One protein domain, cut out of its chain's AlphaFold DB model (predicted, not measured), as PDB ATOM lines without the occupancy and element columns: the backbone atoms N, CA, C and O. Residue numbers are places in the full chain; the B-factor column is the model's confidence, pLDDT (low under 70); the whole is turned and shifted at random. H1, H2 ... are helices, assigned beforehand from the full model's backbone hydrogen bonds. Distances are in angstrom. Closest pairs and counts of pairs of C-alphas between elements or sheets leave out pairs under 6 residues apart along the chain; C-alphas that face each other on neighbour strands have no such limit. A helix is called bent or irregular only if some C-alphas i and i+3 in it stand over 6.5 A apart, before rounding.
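What this domain is: This is residues 68 to 189 of the 189 residues of an uncharacterized protein of Bacteroidetes bacterium 4572_112 (UniProt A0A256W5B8). Three long helices, H1, H2 and H4, make a loose up-and-down bundle, each running against the one before it in the chain; H4 packs on both H1 and H2, while H1 and H2 come close to each other only near the end of H1. The short H3 lies across one end of the bundle, and from the other end residues 178 to 189, of which 178 to 185 belong to H5, stick out as a free tail. The printed part has 122 residues, with five named helices in the order H1 H2 H3 H4 H5 and no named strand; the class is all helix. The whole is loose, with a radius of gyration of the C-alphas of 18.2 A, and flat, spanning 54 by 41 by 17 A.

Where its parts are: H1, the longest helix by residues, covers residues 68 to 96 and runs 42.1 A from C-alpha 68 at (21.602, 15.521, 88.289) to C-alpha 96 at (35.608, 33.610, 52.960). H2 covers residues 100 to 127, 40.6 A long. H4 covers residues 144 to 170, 38.7 A long, with a kink of 35 degrees near residue 151; it is neither bent nor irregular, but only just: C-alphas 164 and 167 are 6.2 A apart. H3 covers residues 130 to 137. H5 covers residues 177 to 185 and ends with C-alpha 185 at (10.446, 8.452, 61.338).

How they stand to each other: H1 and H4 touch, their closest C-alphas being those of Ser 71 and Leu 148, 5.8 A apart; they run the same way at a shallow tilt of 25 degrees. H2 and H4 touch, with the C-alphas of Ser 118 and Gly 156 closest at 5.3 A; they run opposite ways at a shallow tilt of 7 degrees. H1 and H2 are close but not clearly touching, their closest C-alphas being those of Ile 94 and Leu 103, 7.0 A apart; they run opposite ways at a shallow tilt of 23 degrees. H3 and H4 are close but not clearly touching, with the C-alphas of Ser 130 and Leu 145 closest at 6.3 A, and stand about perpendicular at 78 degrees. H5 touches no helix and is apart from H4. Each O i to N i+4 pair is within hydrogen-bond range in H2 and H3; in H1 it is 24 of 25, in H4 17 of 23 and in H5 4 of 5.

The domain as a whole: The C-alphas of Asp 99 and Asn 139 are the two farthest apart, at 55.4 A. Without residues 178 to 189, which stand free, the body spans 55 by 25 by 18 A. The printed part has no cut. The links H1 to H2 and H2 to H3 are tight; H3 to H4 and H4 to H5, six residues each, are short. The mean pLDDT of the printed part is 72.3; residues 95 to 98, 100, 104 and 162 to 189 are under 70, and H5 has a mean of 45.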
ATOM      1  N   ILE A  68      21.645  15.749  89.742       82.38
ATOM      2  CA  ILE A  68      21.602  15.521  88.289       82.38
ATOM      3  C   ILE A  68      21.256  16.812  87.542       82.38
ATOM      4  O   ILE A  68      21.939  17.159  86.578       82.38
ATOM      5  N   GLY A  69      20.225  17.541  87.979       81.69
ATOM      6  CA  GLY A  69      19.795  18.782  87.332       81.69
ATOM      7  C   GLY A  69      20.911  19.824  87.284       81.69
ATOM      8  O   GLY A  69      21.177  20.415  86.236       81.69
ATOM      9  N   VAL A  70      21.631  19.987  88.392       82.88
ATOM     10  CA  VAL A  70      22.779  20.895  88.467       82.88
ATOM     11  C   VAL A  70      23.929  20.393  87.595       82.88
ATOM     12  O   VAL A  70      24.477  21.171  86.813       82.88
ATOM     13  N   SER A  71      24.244  19.094  87.627       84.38
ATOM     14  CA  SER A  71      25.265  18.488  86.754       84.38
ATOM     15  C   SER A  71      25.003  18.769  85.274       84.38
ATOM     16  O   SER A  71      25.915  19.156  84.539       84.38
ATOM     17  N   VAL A  72      23.746  18.627  84.847       84.19
ATOM     18  CA  VAL A  72      23.309  18.925  83.480       84.19
ATOM     19  C   VAL A  72      23.530  20.399  83.145       84.19
ATOM     20  O   VAL A  72      24.098  20.692  82.095       84.19
ATOM     21  N   ILE A  73      23.139  21.324  84.028       84.19
ATOM     22  CA  ILE A  73      23.314  22.768  83.802       84.19
ATOM     23  C   ILE A  73      24.799  23.127  83.666       84.19
ATOM     24  O   ILE A  73      25.171  23.803  82.707       84.19
ATOM     25  N   TYR A  74      25.657  22.655  84.574       85.38
ATOM     26  CA  TYR A  74      27.093  22.961  84.543       85.38
ATOM     27  C   TYR A  74      27.755  22.485  83.244       85.38
ATOM     28  O   TYR A  74      28.480  23.245  82.599       85.38
ATOM     29  N   ILE A  75      27.467  21.250  82.827       85.31
ATOM     30  CA  ILE A  75      27.984  20.693  81.572       85.31
ATOM     31  C   ILE A  75      27.430  21.462  80.372       85.31
ATOM     32  O   ILE A  75      28.191  21.837  79.479       85.31
ATOM     33  N   ALA A  76      26.123  21.726  80.348       83.25
ATOM     34  CA  ALA A  76      25.482  22.434  79.246       83.25
ATOM     35  C   ALA A  76      26.063  23.842  79.062       83.25
ATOM     36  O   ALA A  76      26.306  24.257  77.929       83.25
ATOM     37  N   VAL A  77      26.345  24.556  80.155       85.44
ATOM     38  CA  VAL A  77      27.003  25.869  80.109       85.44
ATOM     39  C   VAL A  77      28.431  25.744  79.576       85.44
ATOM     40  O   VAL A  77      28.792  26.472  78.650       85.44
ATOM     41  N   ALA A  78      29.226  24.803  80.094       85.31
ATOM     42  CA  ALA A  78      30.613  24.609  79.666       85.31
ATOM     43  C   ALA A  78      30.717  24.309  78.157       85.31
ATOM     44  O   ALA A  78      31.407  25.019  77.420       85.31
ATOM     45  N   PHE A  79      29.970  23.313  77.672       82.88
ATOM     46  CA  PHE A  79      29.940  22.970  76.247       82.88
ATOM     47  C   PHE A  79      29.242  24.041  75.397       82.88
ATOM     48  O   PHE A  79      29.610  24.239  74.236       82.88
ATOM     49  N   GLY A  80      28.267  24.760  75.956       81.44
ATOM     50  CA  GLY A  80      27.556  25.846  75.282       81.44
ATOM     51  C   GLY A  80      28.475  27.010  74.916       81.44
ATOM     52  O   GLY A  80      28.467  27.458  73.767       81.44
ATOM     53  N   ILE A  81      29.332  27.441  75.847       83.81
ATOM     54  CA  ILE A  81      30.325  28.500  75.603       83.81
ATOM     55  C   ILE A  81      31.299  28.075  74.497       83.81
ATOM     56  O   ILE A  81      31.540  28.831  73.552       83.81
ATOM     57  N   MET A  82      31.808  26.840  74.566       82.81
ATOM     58  CA  MET A  82      32.692  26.295  73.529       82.81
ATOM     59  C   MET A  82      31.990  26.260  72.166       82.81
ATOM     60  O   MET A  82      32.567  26.671  71.160       82.81
ATOM     61  N   SER A  83      30.728  25.821  72.123       78.38
ATOM     62  CA  SER A  83      29.949  25.705  70.881       78.38
ATOM     63  C   SER A  83      29.710  27.066  70.236       78.38
ATOM     64  O   SER A  83      29.831  27.220  69.016       78.38
ATOM     65  N   GLN A  84      29.441  28.086  71.050       79.62
ATOM     66  CA  GLN A  84      29.218  29.440  70.566       79.62
ATOM     67  C   GLN A  84      30.499  30.065  69.999       79.62
ATOM     68  O   GLN A  84      30.453  30.660  68.918       79.62
ATOM     69  N   ALA A  85      31.640  29.883  70.672       81.81
ATOM     70  CA  ALA A  85      32.940  30.328  70.170       81.81
ATOM     71  C   ALA A  85      33.282  29.661  68.827       81.81
ATOM     72  O   ALA A  85      33.646  30.338  67.862       81.81
ATOM     73  N   PHE A  86      33.069  28.346  68.728       77.00
ATOM     74  CA  PHE A  86      33.274  27.599  67.488       77.00
ATOM     75  C   PHE A  86      32.367  28.060  66.357       77.00
ATOM     76  O   PHE A  86      32.831  28.235  65.230       77.00
ATOM     77  N   SER A  87      31.089  28.295  66.655       74.62
ATOM     78  CA  SER A  87      30.119  28.756  65.665       74.62
ATOM     79  C   SER A  87      30.592  30.052  65.007       74.62
ATOM     80  O   SER A  87      30.584  30.146  63.782       74.62
ATOM     81  N   GLN A  88      31.081  31.027  65.782       73.56
ATOM     82  CA  GLN A  88      31.555  32.306  65.238       73.56
ATOM     83  C   GLN A  88      32.758  32.142  64.296       73.56
ATOM     84  O   GLN A  88      32.766  32.716  63.202       73.56
ATOM     85  N   VAL A  89      33.747  31.332  64.685       76.88
ATOM     86  CA  VAL A  89      34.944  31.067  63.868       76.88
ATOM     87  C   VAL A  89      34.573  30.312  62.591       76.88
ATOM     88  O   VAL A  89      34.950  30.717  61.491       76.88
ATOM     89  N   PHE A  90      33.762  29.262  62.720       74.38
ATOM     90  CA  PHE A  90      33.332  28.432  61.599       74.38
ATOM     91  C   PHE A  90      32.480  29.220  60.597       74.38
ATOM     92  O   PHE A  90      32.701  29.133  59.388       74.38
ATOM     93  N   PHE A  91      31.548  30.052  61.077       70.69
ATOM     94  CA  PHE A  91      30.760  30.920  60.204       70.69
ATOM     95  C   PHE A  91      31.642  31.908  59.439       70.69
ATOM     96  O   PHE A  91      31.436  32.067  58.236       70.69
ATOM     97  N   LYS A  92      32.625  32.546  60.086       72.62
ATOM     98  CA  LYS A  92      33.520  33.511  59.426       72.62
ATOM     99  C   LYS A  92      34.303  32.868  58.279       72.62
ATOM    100  O   LYS A  92      34.328  33.406  57.175       72.62
ATOM    101  N   GLU A  93      34.865  31.693  58.521       72.69
ATOM    102  CA  GLU A  93      35.712  30.969  57.567       72.69
ATOM    103  C   GLU A  93      34.929  30.439  56.357       72.69
ATOM    104  O   GLU A  93      35.354  30.594  55.208       72.69
ATOM    105  N   ILE A  94      33.716  29.913  56.569       70.31
ATOM    106  CA  ILE A  94      32.872  29.453  55.456       70.31
ATOM    107  C   ILE A  94      32.477  30.608  54.515       70.31
ATOM    108  O   ILE A  94      32.234  30.381  53.328       70.31
ATOM    109  N   HIS A  95      32.354  31.844  55.010       67.69
ATOM    110  CA  HIS A  95      32.004  32.993  54.164       67.69
ATOM    111  C   HIS A  95      33.168  33.485  53.297       67.69
ATOM    112  O   HIS A  95      32.919  34.120  52.273       67.69
ATOM    113  N   GLN A  96      34.407  33.175  53.674       69.19
ATOM    114  CA  GLN A  96      35.608  33.610  52.960       69.19
ATOM    115  C   GLN A  96      36.006  32.651  51.830       69.19
ATOM    116  O   GLN A  96      36.575  33.079  50.827       69.19
ATOM    117  N   GLN A  97      35.660  31.368  51.948       66.69
ATOM    118  CA  GLN A  97      35.975  30.340  50.956       66.69
ATOM    119  C   GLN A  97      34.904  30.267  49.851       66.69
ATOM    120  O   GLN A  97      33.745  29.945  50.111       66.69
ATOM    121  N   LYS A  98      35.301  30.548  48.601       66.12
ATOM    122  CA  LYS A  98      34.440  30.431  47.403       66.12
ATOM    123  C   LYS A  98      34.575  29.086  46.678       66.12
ATOM    124  O   LYS A  98      33.735  28.774  45.839       66.12
ATOM    125  N   ASP A  99      35.607  28.304  46.992       76.12
ATOM    126  CA  ASP A  99      35.909  27.041  46.316       76.12
ATOM    127  C   ASP A  99      35.406  25.829  47.120       76.12
ATOM    128  O   ASP A  99      35.640  25.696  48.324       76.12
ATOM    129  N   ASN A 100      34.713  24.919  46.438       69.06
ATOM    130  CA  ASN A 100      33.989  23.806  47.045       69.06
ATOM    131  C   ASN A 100      34.934  22.702  47.564       69.06
ATOM    132  O   ASN A 100      34.628  22.034  48.553       69.06
ATOM    133  N   LYS A 101      36.102  22.513  46.927       73.12
ATOM    134  CA  LYS A 101      37.099  21.517  47.371       73.12
ATOM    135  C   LYS A 101      37.830  21.966  48.637       73.12
ATOM    136  O   LYS A 101      37.972  21.176  49.572       73.12
ATOM    137  N   LEU A 102      38.242  23.234  48.684       72.69
ATOM    138  CA  LEU A 102      38.893  23.831  49.855       72.69
ATOM    139  C   LEU A 102      37.936  23.902  51.049       72.69
ATOM    140  O   LEU A 102      38.344  23.631  52.178       72.69
ATOM    141  N   LEU A 103      36.646  24.146  50.802       71.75
ATOM    142  CA  LEU A 103      35.612  24.111  51.834       71.75
ATOM    143  C   LEU A 103      35.492  22.730  52.502       71.75
ATOM    144  O   LEU A 103      35.383  22.650  53.725       71.75
ATOM    145  N   MET A 104      35.536  21.643  51.725       69.38
ATOM    146  CA  MET A 104      35.423  20.286  52.271       69.38
ATOM    147  C   MET A 104      36.660  19.880  53.085       69.38
ATOM    148  O   MET A 104      36.520  19.282  54.153       69.38
ATOM    149  N   GLN A 105      37.862  20.251  52.638       76.81
ATOM    150  CA  GLN A 105      39.091  20.035  53.413       76.81
ATOM    151  C   GLN A 105      39.096  20.852  54.709       76.81
ATOM    152  O   GLN A 105      39.422  20.327  55.774       76.81
ATOM    153  N   PHE A 106      38.677  22.119  54.637       77.62
ATOM    154  CA  PHE A 106      38.527  22.971  55.809       77.62
ATOM    155  C   PHE A 106      37.529  22.367  56.803       77.62
ATOM    156  O   PHE A 106      37.821  22.276  57.992       77.62
ATOM    157  N   TYR A 107      36.388  21.877  56.326       75.50
ATOM    158  CA  TYR A 107      35.401  21.206  57.164       75.50
ATOM    159  C   TYR A 107      35.958  19.977  57.883       75.50
ATOM    160  O   TYR A 107      35.808  19.888  59.098       75.50
ATOM    161  N   LEU A 108      36.627  19.061  57.173       75.81
ATOM    162  CA  LEU A 108      37.204  17.860  57.791       75.81
ATOM    163  C   LEU A 108      38.269  18.218  58.832       75.81
ATOM    164  O   LEU A 108      38.296  17.634  59.914       75.81
ATOM    165  N   ARG A 109      39.099  19.227  58.546       80.06
ATOM    166  CA  ARG A 109      40.094  19.738  59.496       80.06
ATOM    167  C   ARG A 109      39.436  20.319  60.747       80.06
ATOM    168  O   ARG A 109      39.878  20.025  61.852       80.06
ATOM    169  N   ASN A 110      38.378  21.111  60.591       79.69
ATOM    170  CA  ASN A 110      37.648  21.655  61.735       79.69
ATOM    171  C   ASN A 110      36.955  20.541  62.518       79.69
ATOM    172  O   ASN A 110      37.107  20.487  63.729       79.69
ATOM    173  N   ALA A 111      36.276  19.607  61.852       78.94
ATOM    174  CA  ALA A 111      35.653  18.460  62.505       78.94
ATOM    175  C   ALA A 111      36.663  17.662  63.349       78.94
ATOM    176  O   ALA A 111      36.370  17.333  64.497       78.94
ATOM    177  N   ALA A 112      37.872  17.432  62.826       80.62
ATOM    178  CA  ALA A 112      38.950  16.789  63.570       80.62
ATOM    179  C   ALA A 112      39.391  17.614  64.792       80.62
ATOM    180  O   ALA A 112      39.507  17.066  65.883       80.62
ATOM    181  N   ILE A 113      39.572  18.932  64.645       84.00
ATOM    182  CA  ILE A 113      39.932  19.827  65.759       84.00
ATOM    183  C   ILE A 113      38.852  19.814  66.849       84.00
ATOM    184  O   ILE A 113      39.172  19.673  68.028       84.00
ATOM    185  N   LEU A 114      37.577  19.918  66.472       82.25
ATOM    186  CA  LEU A 114      36.465  19.872  67.420       82.25
ATOM    187  C   LEU A 114      36.370  18.519  68.125       82.25
ATOM    188  O   LEU A 114      36.133  18.482  69.332       82.25
ATOM    189  N   SER A 115      36.583  17.424  67.393       82.94
ATOM    190  CA  SER A 115      36.636  16.088  67.981       82.94
ATOM    191  C   SER A 115      37.764  16.003  69.007       82.94
ATOM    192  O   SER A 115      37.508  15.599  70.139       82.94
ATOM    193  N   SER A 116      38.973  16.463  68.672       85.69
ATOM    194  CA  SER A 116      40.111  16.491  69.600       85.69
ATOM    195  C   SER A 116      39.821  17.322  70.849       85.69
ATOM    196  O   SER A 116      40.108  16.880  71.955       85.69
ATOM    197  N   ILE A 117      39.193  18.489  70.702       85.56
ATOM    198  CA  ILE A 117      38.833  19.351  71.837       85.56
ATOM    199  C   ILE A 117      37.789  18.688  72.734       85.56
ATOM    200  O   ILE A 117      37.926  18.729  73.955       85.56
ATOM    201  N   SER A 118      36.774  18.039  72.152       84.88
ATOM    202  CA  SER A 118      35.790  17.287  72.940       84.88
ATOM    203  C   SER A 118      36.443  16.136  73.709       84.88
ATOM    204  O   SER A 118      36.140  15.928  74.879       84.88
ATOM    205  N   LEU A 119      37.406  15.447  73.093       87.62
ATOM    206  CA  LEU A 119      38.144  14.343  73.700       87.62
ATOM    207  C   LEU A 119      39.019  14.834  74.860       87.62
ATOM    208  O   LEU A 119      39.000  14.244  75.937       87.62
ATOM    209  N   VAL A 120      39.704  15.967  74.682       89.25
ATOM    210  CA  VAL A 120      40.455  16.639  75.751       89.25
ATOM    211  C   VAL A 120      39.531  17.035  76.905       89.25
ATOM    212  O   VAL A 120      39.861  16.763  78.056       89.25
ATOM    213  N   ALA A 121      38.352  17.602  76.629       86.56
ATOM    214  CA  ALA A 121      37.380  17.945  77.672       86.56
ATOM    215  C   ALA A 121      36.891  16.707  78.450       86.56
ATOM    216  O   ALA A 121      36.818  16.741  79.680       86.56
ATOM    217  N   ILE A 122      36.624  15.595  77.754       86.50
ATOM    218  CA  ILE A 122      36.244  14.315  78.374       86.50
ATOM    219  C   ILE A 122      37.362  13.788  79.278       86.50
ATOM    220  O   ILE A 122      37.095  13.339  80.395       86.50
ATOM    221  N   ILE A 123      38.611  13.857  78.816       88.62
ATOM    222  CA  ILE A 123      39.782  13.409  79.573       88.62
ATOM    223  C   ILE A 123      39.970  14.263  80.830       88.62
ATOM    224  O   ILE A 123      40.084  13.708  81.923       88.62
ATOM    225  N   ILE A 124      39.931  15.594  80.700       87.81
ATOM    226  CA  ILE A 124      40.089  16.526  81.827       87.81
ATOM    227  C   ILE A 124      39.059  16.228  82.918       87.81
ATOM    228  O   ILE A 124      39.424  16.112  84.085       87.81
ATOM    229  N   ILE A 125      37.788  16.040  82.554       84.69
ATOM    230  CA  ILE A 125      36.735  15.811  83.551       84.69
ATOM    231  C   ILE A 125      36.831  14.418  84.186       84.69
ATOM    232  O   ILE A 125      36.525  14.253  85.368       84.69
ATOM    233  N   ASN A 126      37.315  13.411  83.456       84.00
ATOM    234  CA  ASN A 126      37.539  12.086  84.036       84.00
ATOM    235  C   ASN A 126      38.721  12.045  85.014       84.00
ATOM    236  O   ASN A 126      38.652  11.302  86.000       84.00
ATOM    237  N   LEU A 127      39.758  12.849  84.758       85.62
ATOM    238  CA  LEU A 127      40.946  12.995  85.606       85.62
ATOM    239  C   LEU A 127      40.722  13.891  86.830       85.62
ATOM    240  O   LEU A 127      41.532  13.848  87.754       85.62
ATOM    241  N   LEU A 128      39.645  14.682  86.863       83.94
ATOM    242  CA  LEU A 128      39.331  15.518  88.021       83.94
ATOM    243  C   LEU A 128      39.044  14.642  89.258       83.94
ATOM    244  O   LEU A 128      38.138  13.798  89.221       83.94
ATOM    245  N   PRO A 129      39.790  14.831  90.366       78.31
ATOM    246  CA  PRO A 129      39.534  14.119  91.606       78.31
ATOM    247  C   PRO A 129      38.277  14.668  92.282       78.31
ATOM    248  O   PRO A 129      37.993  15.869  92.236       78.31
ATOM    249  N   SER A 130      37.542  13.789  92.967       73.44
ATOM    250  CA  SER A 130      36.282  14.152  93.624       73.44
ATOM    251  C   SER A 130      36.437  15.257  94.668       73.44
ATOM    252  O   SER A 130      35.576  16.122  94.812       73.44
ATOM    253  N   GLN A 131      37.595  15.281  95.319       74.19
ATOM    254  CA  GLN A 131      37.972  16.270  96.323       74.19
ATOM    255  C   GLN A 131      38.004  17.705  95.780       74.19
ATOM    256  O   GLN A 131      37.738  18.637  96.531       74.19
ATOM    257  N   MET A 132      38.279  17.905  94.484       76.44
ATOM    258  CA  MET A 132      38.342  19.251  93.905       76.44
ATOM    259  C   MET A 132      36.948  19.878  93.786       76.44
ATOM    260  O   MET A 132      36.778  21.065  94.046       76.44
ATOM    261  N   VAL A 133      35.934  19.077  93.450       73.38
ATOM    262  CA  VAL A 133      34.538  19.540  93.386       73.38
ATOM    263  C   VAL A 133      33.987  19.764  94.783       73.38
ATOM    264  O   VAL A 133      33.337  20.777  95.011       73.38
ATOM    265  N   VAL A 134      34.310  18.886  95.734       78.56
ATOM    266  CA  VAL A 134      33.926  19.064  97.141       78.56
ATOM    267  C   VAL A 134      34.557  20.328  97.738       78.56
ATOM    268  O   VAL A 134      33.897  21.045  98.481       78.56
ATOM    269  N   TYR A 135      35.798  20.664  97.369       79.69
ATOM    270  CA  TYR A 135      36.450  21.901  97.813       79.69
ATOM    271  C   TYR A 135      35.788  23.170  97.249       79.69
ATOM    272  O   TYR A 135      35.707  24.176  97.947       79.69
ATOM    273  N   VAL A 136      35.312  23.135  95.998       80.31
ATOM    274  CA  VAL A 136      34.724  24.311  95.327       80.31
ATOM    275  C   VAL A 136      33.230  24.472  95.624       80.31
ATOM    276  O   VAL A 136      32.772  25.598  95.801       80.31
ATOM    277  N   LEU A 137      32.465  23.375  95.654       75.44
ATOM    278  CA  LEU A 137      31.005  23.393  95.802       75.44
ATOM    279  C   LEU A 137      30.514  22.951  97.196       75.44
ATOM    280  O   LEU A 137      29.392  23.289  97.565       75.44
ATOM    281  N   GLY A 138      31.325  22.236  97.981       79.31
ATOM    282  CA  GLY A 138      30.962  21.695  99.300       79.31
ATOM    283  C   GLY A 138      30.651  20.190  99.299       79.31
ATOM    284  O   GLY A 138      30.524  19.560  98.249       79.31
ATOM    285  N   ASN A 139      30.518  19.601 100.497       75.69
ATOM    286  CA  ASN A 139      30.297  18.155 100.691       75.69
ATOM    287  C   ASN A 139      28.985  17.638 100.072       75.69
ATOM    288  O   ASN A 139      28.924  16.480  99.675       75.69
ATOM    289  N   GLU A 140      27.966  18.490  99.935       73.38
ATOM    290  CA  GLU A 140      26.660  18.131  99.349       73.38
ATOM    291  C   GLU A 140      26.751  17.729  97.864       73.38
ATOM    292  O   GLU A 140      25.843  17.109  97.319       73.38
ATOM    293  N   TRP A 141      27.869  18.038  97.198       74.19
ATOM    294  CA  TRP A 141      28.084  17.771  95.772       74.19
ATOM    295  C   TRP A 141      29.043  16.608  95.520       74.19
ATOM    296  O   TRP A 141      29.558  16.448  94.412       74.19
ATOM    297  N   GLN A 142      29.307  15.773  96.526       75.38
ATOM    298  CA  GLN A 142      30.219  14.637  96.388       75.38
ATOM    299  C   GLN A 142      29.770  13.654  95.287       75.38
ATOM    300  O   GLN A 142      30.597  13.191  94.496       75.38
ATOM    301  N   ASP A 143      28.460  13.429  95.158       78.88
ATOM    302  CA  ASP A 143      27.863  12.526  94.160       78.88
ATOM    303  C   ASP A 143      27.663  13.174  92.776       78.88
ATOM    304  O   ASP A 143      27.175  12.552  91.824       78.88
ATOM    305  N   MET A 144      28.095  14.428  92.617       80.06
ATOM    306  CA  MET A 144      28.031  15.149  91.350       80.06
ATOM    307  C   MET A 144      29.032  14.595  90.329       80.06
ATOM    308  O   MET A 144      28.675  14.430  89.163       80.06
ATOM    309  N   LEU A 145      30.270  14.261  90.730       82.06
ATOM    310  CA  LEU A 145      31.302  13.810  89.778       82.06
ATOM    311  C   LEU A 145      30.949  12.541  89.003       82.06
ATOM    312  O   LEU A 145      31.162  12.547  87.790       82.06
ATOM    313  N   PRO A 146      30.475  11.449  89.635       82.81
ATOM    314  CA  PRO A 146      30.111  10.240  88.900       82.81
ATOM    315  C   PRO A 146      29.085  10.540  87.803       82.81
ATOM    316  O   PRO A 146      29.251  10.120  86.657       82.81
ATOM    317  N   THR A 147      28.085  11.362  88.130       83.50
ATOM    318  CA  THR A 147      27.057  11.830  87.194       83.50
ATOM    319  C   THR A 147      27.663  12.674  86.070       83.50
ATOM    320  O   THR A 147      27.364  12.469  84.891       83.50
ATOM    321  N   LEU A 148      28.574  13.587  86.414       84.31
ATOM    322  CA  LEU A 148      29.268  14.459  85.468       84.31
ATOM    323  C   LEU A 148      30.106  13.664  84.459       84.31
ATOM    324  O   LEU A 148      30.068  13.965  83.267       84.31
ATOM    325  N   LYS A 149      30.811  12.619  84.907       84.94
ATOM    326  CA  LYS A 149      31.631  11.754  84.040       84.94
ATOM    327  C   LYS A 149      30.796  11.053  82.968       84.94
ATOM    328  O   LYS A 149      31.224  10.983  81.816       84.94
ATOM    329  N   ILE A 150      29.592  10.596  83.320       85.94
ATOM    330  CA  ILE A 150      28.659   9.967  82.373       85.94
ATOM    331  C   ILE A 150      28.115  11.007  81.384       85.94
ATOM    332  O   ILE A 150      28.144  10.800  80.169       85.94
ATOM    333  N   LEU A 151      27.649  12.150  81.893       85.06
ATOM    334  CA  LEU A 151      27.046  13.200  81.069       85.06
ATOM    335  C   LEU A 151      28.044  13.827  80.091       85.06
ATOM    336  O   LEU A 151      27.681  14.127  78.957       85.06
ATOM    337  N   VAL A 152      29.306  13.989  80.486       85.75
ATOM    338  CA  VAL A 152      30.357  14.564  79.635       85.75
ATOM    339  C   VAL A 152      30.590  13.758  78.365       85.75
ATOM    340  O   VAL A 152      30.828  14.349  77.314       85.75
ATOM    341  N   PHE A 153      30.464  12.432  78.424       86.19
ATOM    342  CA  PHE A 153      30.545  11.602  77.226       86.19
ATOM    343  C   PHE A 153      29.396  11.917  76.255       86.19
ATOM    344  O   PHE A 153      29.632  12.207  75.081       86.19
ATOM    345  N   ALA A 154      28.157  11.950  76.759       83.56
ATOM    346  CA  ALA A 154      26.975  12.255  75.953       83.56
ATOM    347  C   ALA A 154      27.015  13.680  75.367       83.56
ATOM    348  O   ALA A 154      26.788  13.872  74.170       83.56
ATOM    349  N   TYR A 155      27.363  14.675  76.186       82.12
ATOM    350  CA  TYR A 155      27.467  16.073  75.765       82.12
ATOM    351  C   TYR A 155      28.663  16.327  74.841       82.12
ATOM    352  O   TYR A 155      28.556  17.148  73.933       82.12
ATOM    353  N   GLY A 156      29.766  15.589  74.990       81.69
ATOM    354  CA  GLY A 156      30.896  15.632  74.060       81.69
ATOM    355  C   GLY A 156      30.502  15.168  72.654       81.69
ATOM    356  O   GLY A 156      30.770  15.861  71.670       81.69
ATOM    357  N   VAL A 157      29.776  14.050  72.549       81.19
ATOM    358  CA  VAL A 157      29.235  13.564  71.265       81.19
ATOM    359  C   VAL A 157      28.216  14.550  70.684       81.19
ATOM    360  O   VAL A 157      28.236  14.850  69.482       81.19
ATOM    361  N   GLN A 158      27.337  15.091  71.533       79.00
ATOM    362  CA  GLN A 158      26.359  16.097  71.128       79.00
ATOM    363  C   GLN A 158      27.040  17.368  70.606       79.00
ATOM    364  O   GLN A 158      26.626  17.906  69.577       79.00
ATOM    365  N   PHE A 159      28.114  17.814  71.256       76.44
ATOM    366  CA  PHE A 159      28.912  18.961  70.842       76.44
ATOM    367  C   PHE A 159      29.491  18.762  69.437       76.44
ATOM    368  O   PHE A 159      29.253  19.601  68.564       76.44
ATOM    369  N   VAL A 160      30.149  17.626  69.173       78.00
ATOM    370  CA  VAL A 160      30.707  17.315  67.844       78.00
ATOM    371  C   VAL A 160      29.606  17.307  66.779       78.00
ATOM    372  O   VAL A 160      29.749  17.942  65.733       78.00
ATOM    373  N   THR A 161      28.470  16.667  67.069       73.44
ATOM    374  CA  THR A 161      27.334  16.548  66.137       73.44
ATOM    375  C   THR A 161      26.664  17.898  65.853       73.44
ATOM    376  O   THR A 161      26.288  18.190  64.709       73.44
ATOM    377  N   SER A 162      26.526  18.746  66.876       68.25
ATOM    378  CA  SER A 162      25.936  20.086  66.751       68.25
ATOM    379  C   SER A 162      26.772  20.972  65.829       68.25
ATOM    380  O   SER A 162      26.236  21.603  64.917       68.25
ATOM    381  N   SER A 163      28.093  20.921  65.981       67.56
ATOM    382  CA  SER A 163      29.029  21.678  65.159       67.56
ATOM    383  C   SER A 163      29.059  21.188  63.710       67.56
ATOM    384  O   SER A 163      29.110  21.989  62.774       67.56
ATOM    385  N   LEU A 164      28.928  19.877  63.506       65.06
ATOM    386  CA  LEU A 164      28.843  19.266  62.183       65.06
ATOM    387  C   LEU A 164      27.566  19.665  61.420       65.06
ATOM    388  O   LEU A 164      27.569  19.848  60.200       65.06
ATOM    389  N   SER A 165      26.471  19.874  62.154       62.19
ATOM    390  CA  SER A 165      25.165  20.232  61.593       62.19
ATOM    391  C   SER A 165      25.130  21.619  60.935       62.19
ATOM    392  O   SER A 165      24.293  21.859  60.058       62.19
ATOM    393  N   TYR A 166      26.049  22.533  61.277       56.66
ATOM    394  CA  TYR A 166      26.080  23.879  60.689       56.66
ATOM    395  C   TYR A 166      26.453  23.888  59.205       56.66
ATOM    396  O   TYR A 166      25.968  24.746  58.460       56.66
ATOM    397  N   ILE A 167      27.228  22.911  58.720       57.88
ATOM    398  CA  ILE A 167      27.558  22.866  57.289       57.88
ATOM    399  C   ILE A 167      26.331  22.532  56.433       57.88
ATOM    400  O   ILE A 167      26.164  23.089  55.347       57.88
ATOM    401  N   TYR A 168      25.395  21.735  56.964       53.38
ATOM    402  CA  TYR A 168      24.111  21.456  56.315       53.38
ATOM    403  C   TYR A 168      23.234  22.707  56.174       53.38
ATOM    404  O   TYR A 168      22.368  22.749  55.296       53.38
ATOM    405  N   ILE A 169      23.440  23.723  57.021       53.22
ATOM    406  CA  ILE A 169      22.736  25.009  56.930       53.22
ATOM    407  C   ILE A 169      23.308  25.843  55.770       53.22
ATOM    408  O   ILE A 169      22.528  26.407  55.002       53.22
ATOM    409  N   ARG A 170      24.638  25.870  55.579       45.53
ATOM    410  CA  ARG A 170      25.292  26.589  54.461       45.53
ATOM    411  C   ARG A 170      25.151  25.900  53.105       45.53
ATOM    412  O   ARG A 170      24.988  26.596  52.110       45.53
ATOM    413  N   LEU A 171      25.122  24.567  53.051       49.22
ATOM    414  CA  LEU A 171      24.923  23.799  51.808       49.22
ATOM    415  C   LEU A 171      23.523  23.946  51.189       49.22
ATOM    416  O   LEU A 171      23.242  23.325  50.167       49.22
ATOM    417  N   ASN A 172      22.637  24.739  51.805       45.94
ATOM    418  CA  ASN A 172      21.313  25.105  51.304       45.94
ATOM    419  C   ASN A 172      20.508  23.937  50.696       45.94
ATOM    420  O   ASN A 172      19.666  24.120  49.820       45.94
ATOM    421  N   LYS A 173      20.687  22.716  51.212       42.53
ATOM    422  CA  LYS A 173      19.736  21.621  51.010       42.53
ATOM    423  C   LYS A 173      18.626  21.705  52.057       42.53
ATOM    424  O   LYS A 173      18.248  20.702  52.664       42.53
ATOM    425  N   GLN A 174      18.021  22.887  52.221       42.19
ATOM    426  CA  GLN A 174      16.756  23.034  52.957       42.19
ATOM    427  C   GLN A 174      15.652  22.117  52.382       42.19
ATOM    428  O   GLN A 174      14.713  21.758  53.089       42.19
ATOM    429  N   LYS A 175      15.799  21.641  51.132       41.44
ATOM    430  CA  LYS A 175      14.956  20.587  50.542       41.44
ATOM    431  C   LYS A 175      15.254  19.156  51.030       41.44
ATOM    432  O   LYS A 175      14.327  18.354  51.031       41.44
ATOM    433  N   THR A 176      16.466  18.817  51.483       42.16
ATOM    434  CA  THR A 176      16.833  17.430  51.873       42.16
ATOM    435  C   THR A 176      16.694  17.159  53.372       42.16
ATOM    436  O   THR A 176      16.442  16.020  53.749       42.16
ATOM    437  N   ARG A 177      16.705  18.188  54.238       40.19
ATOM    438  CA  ARG A 177      16.333  18.018  55.663       40.19
ATOM    439  C   ARG A 177      14.917  17.447  55.827       40.19
ATOM    440  O   ARG A 177      14.661  16.704  56.766       40.19
ATOM    441  N   ARG A 178      14.022  17.741  54.874       40.00
ATOM    442  CA  ARG A 178      12.676  17.153  54.825       40.00
ATOM    443  C   ARG A 178      12.720  15.629  54.669       40.00
ATOM    444  O   ARG A 178      11.875  14.971  55.245       40.00
ATOM    445  N   TRP A 179      13.704  15.075  53.962       37.72
ATOM    446  CA  TRP A 179      13.800  13.638  53.692       37.72
ATOM    447  C   TRP A 179      14.505  12.849  54.799       37.72
ATOM    448  O   TRP A 179      14.042  11.766  55.123       37.72
ATOM    449  N   CYS A 180      15.549  13.386  55.442       47.00
ATOM    450  CA  CYS A 180      16.195  12.680  56.562       47.00
ATOM    451  C   CYS A 180      15.286  12.552  57.790       47.00
ATOM    452  O   CYS A 180      15.310  11.520  58.445       47.00
ATOM    453  N   ILE A 181      14.460  13.564  58.084       53.41
ATOM    454  CA  ILE A 181      13.505  13.496  59.204       53.41
ATOM    455  C   ILE A 181      12.382  12.488  58.896       53.41
ATOM    456  O   ILE A 181      11.967  11.756  59.786       53.41
ATOM    457  N   ILE A 182      11.938  12.391  57.634       51.59
ATOM    458  CA  ILE A 182      10.962  11.380  57.192       51.59
ATOM    459  C   ILE A 182      11.576   9.968  57.214       51.59
ATOM    460  O   ILE A 182      10.919   9.045  57.678       51.59
ATOM    461  N   ALA A 183      12.834   9.802  56.793       47.81
ATOM    462  CA  ALA A 183      13.527   8.510  56.791       47.81
ATOM    463  C   ALA A 183      13.832   7.975  58.206       47.81
ATOM    464  O   ALA A 183      13.816   6.767  58.420       47.81
ATOM    465  N   LEU A 184      14.079   8.865  59.176       46.47
ATOM    466  CA  LEU A 184      14.233   8.504  60.593       46.47
ATOM    467  C   LEU A 184      12.893   8.129  61.245       46.47
ATOM    468  O   LEU A 184      12.853   7.207  62.050       46.47
ATOM    469  N   LEU A 185      11.794   8.790  60.862       44.28
ATOM    470  CA  LEU A 185      10.446   8.452  61.338       44.28
ATOM    471  C   LEU A 185       9.901   7.151  60.721       44.28
ATOM    472  O   LEU A 185       9.129   6.462  61.376       44.28
ATOM    473  N   SER A 186      10.323   6.777  59.507       38.09
ATOM    474  CA  SER A 186       9.954   5.498  58.875       38.09
ATOM    475  C   SER A 186      10.764   4.290  59.364       38.09
ATOM    476  O   SER A 186      10.481   3.179  58.948       38.09
ATOM    477  N   TRP A 187      11.790   4.501  60.195       29.56
ATOM    478  CA  TRP A 187      12.586   3.435  60.828       29.56
ATOM    479  C   TRP A 187      12.150   3.144  62.279       29.56
ATOM    480  O   TRP A 187      12.744   2.294  62.937       29.56
ATOM    481  N   GLN A 188      11.139   3.860  62.790       34.78
ATOM    482  CA  GLN A 188      10.548   3.671  64.126       34.78
ATOM    483  C   GLN A 188       9.095   3.143  64.090       34.78
ATOM    484  O   GLN A 188       8.432   3.135  65.127       34.78
ATOM    485  N   GLN A 189       8.608   2.697  62.927       35.25
ATOM    486  CA  GLN A 189       7.417   1.847  62.777       35.25
ATOM    487  C   GLN A 189       7.850   0.482  62.256       35.25
ATOM    488  O   GLN A 189       7.243  -0.516  62.694       35.25
TER     489      GLN A 189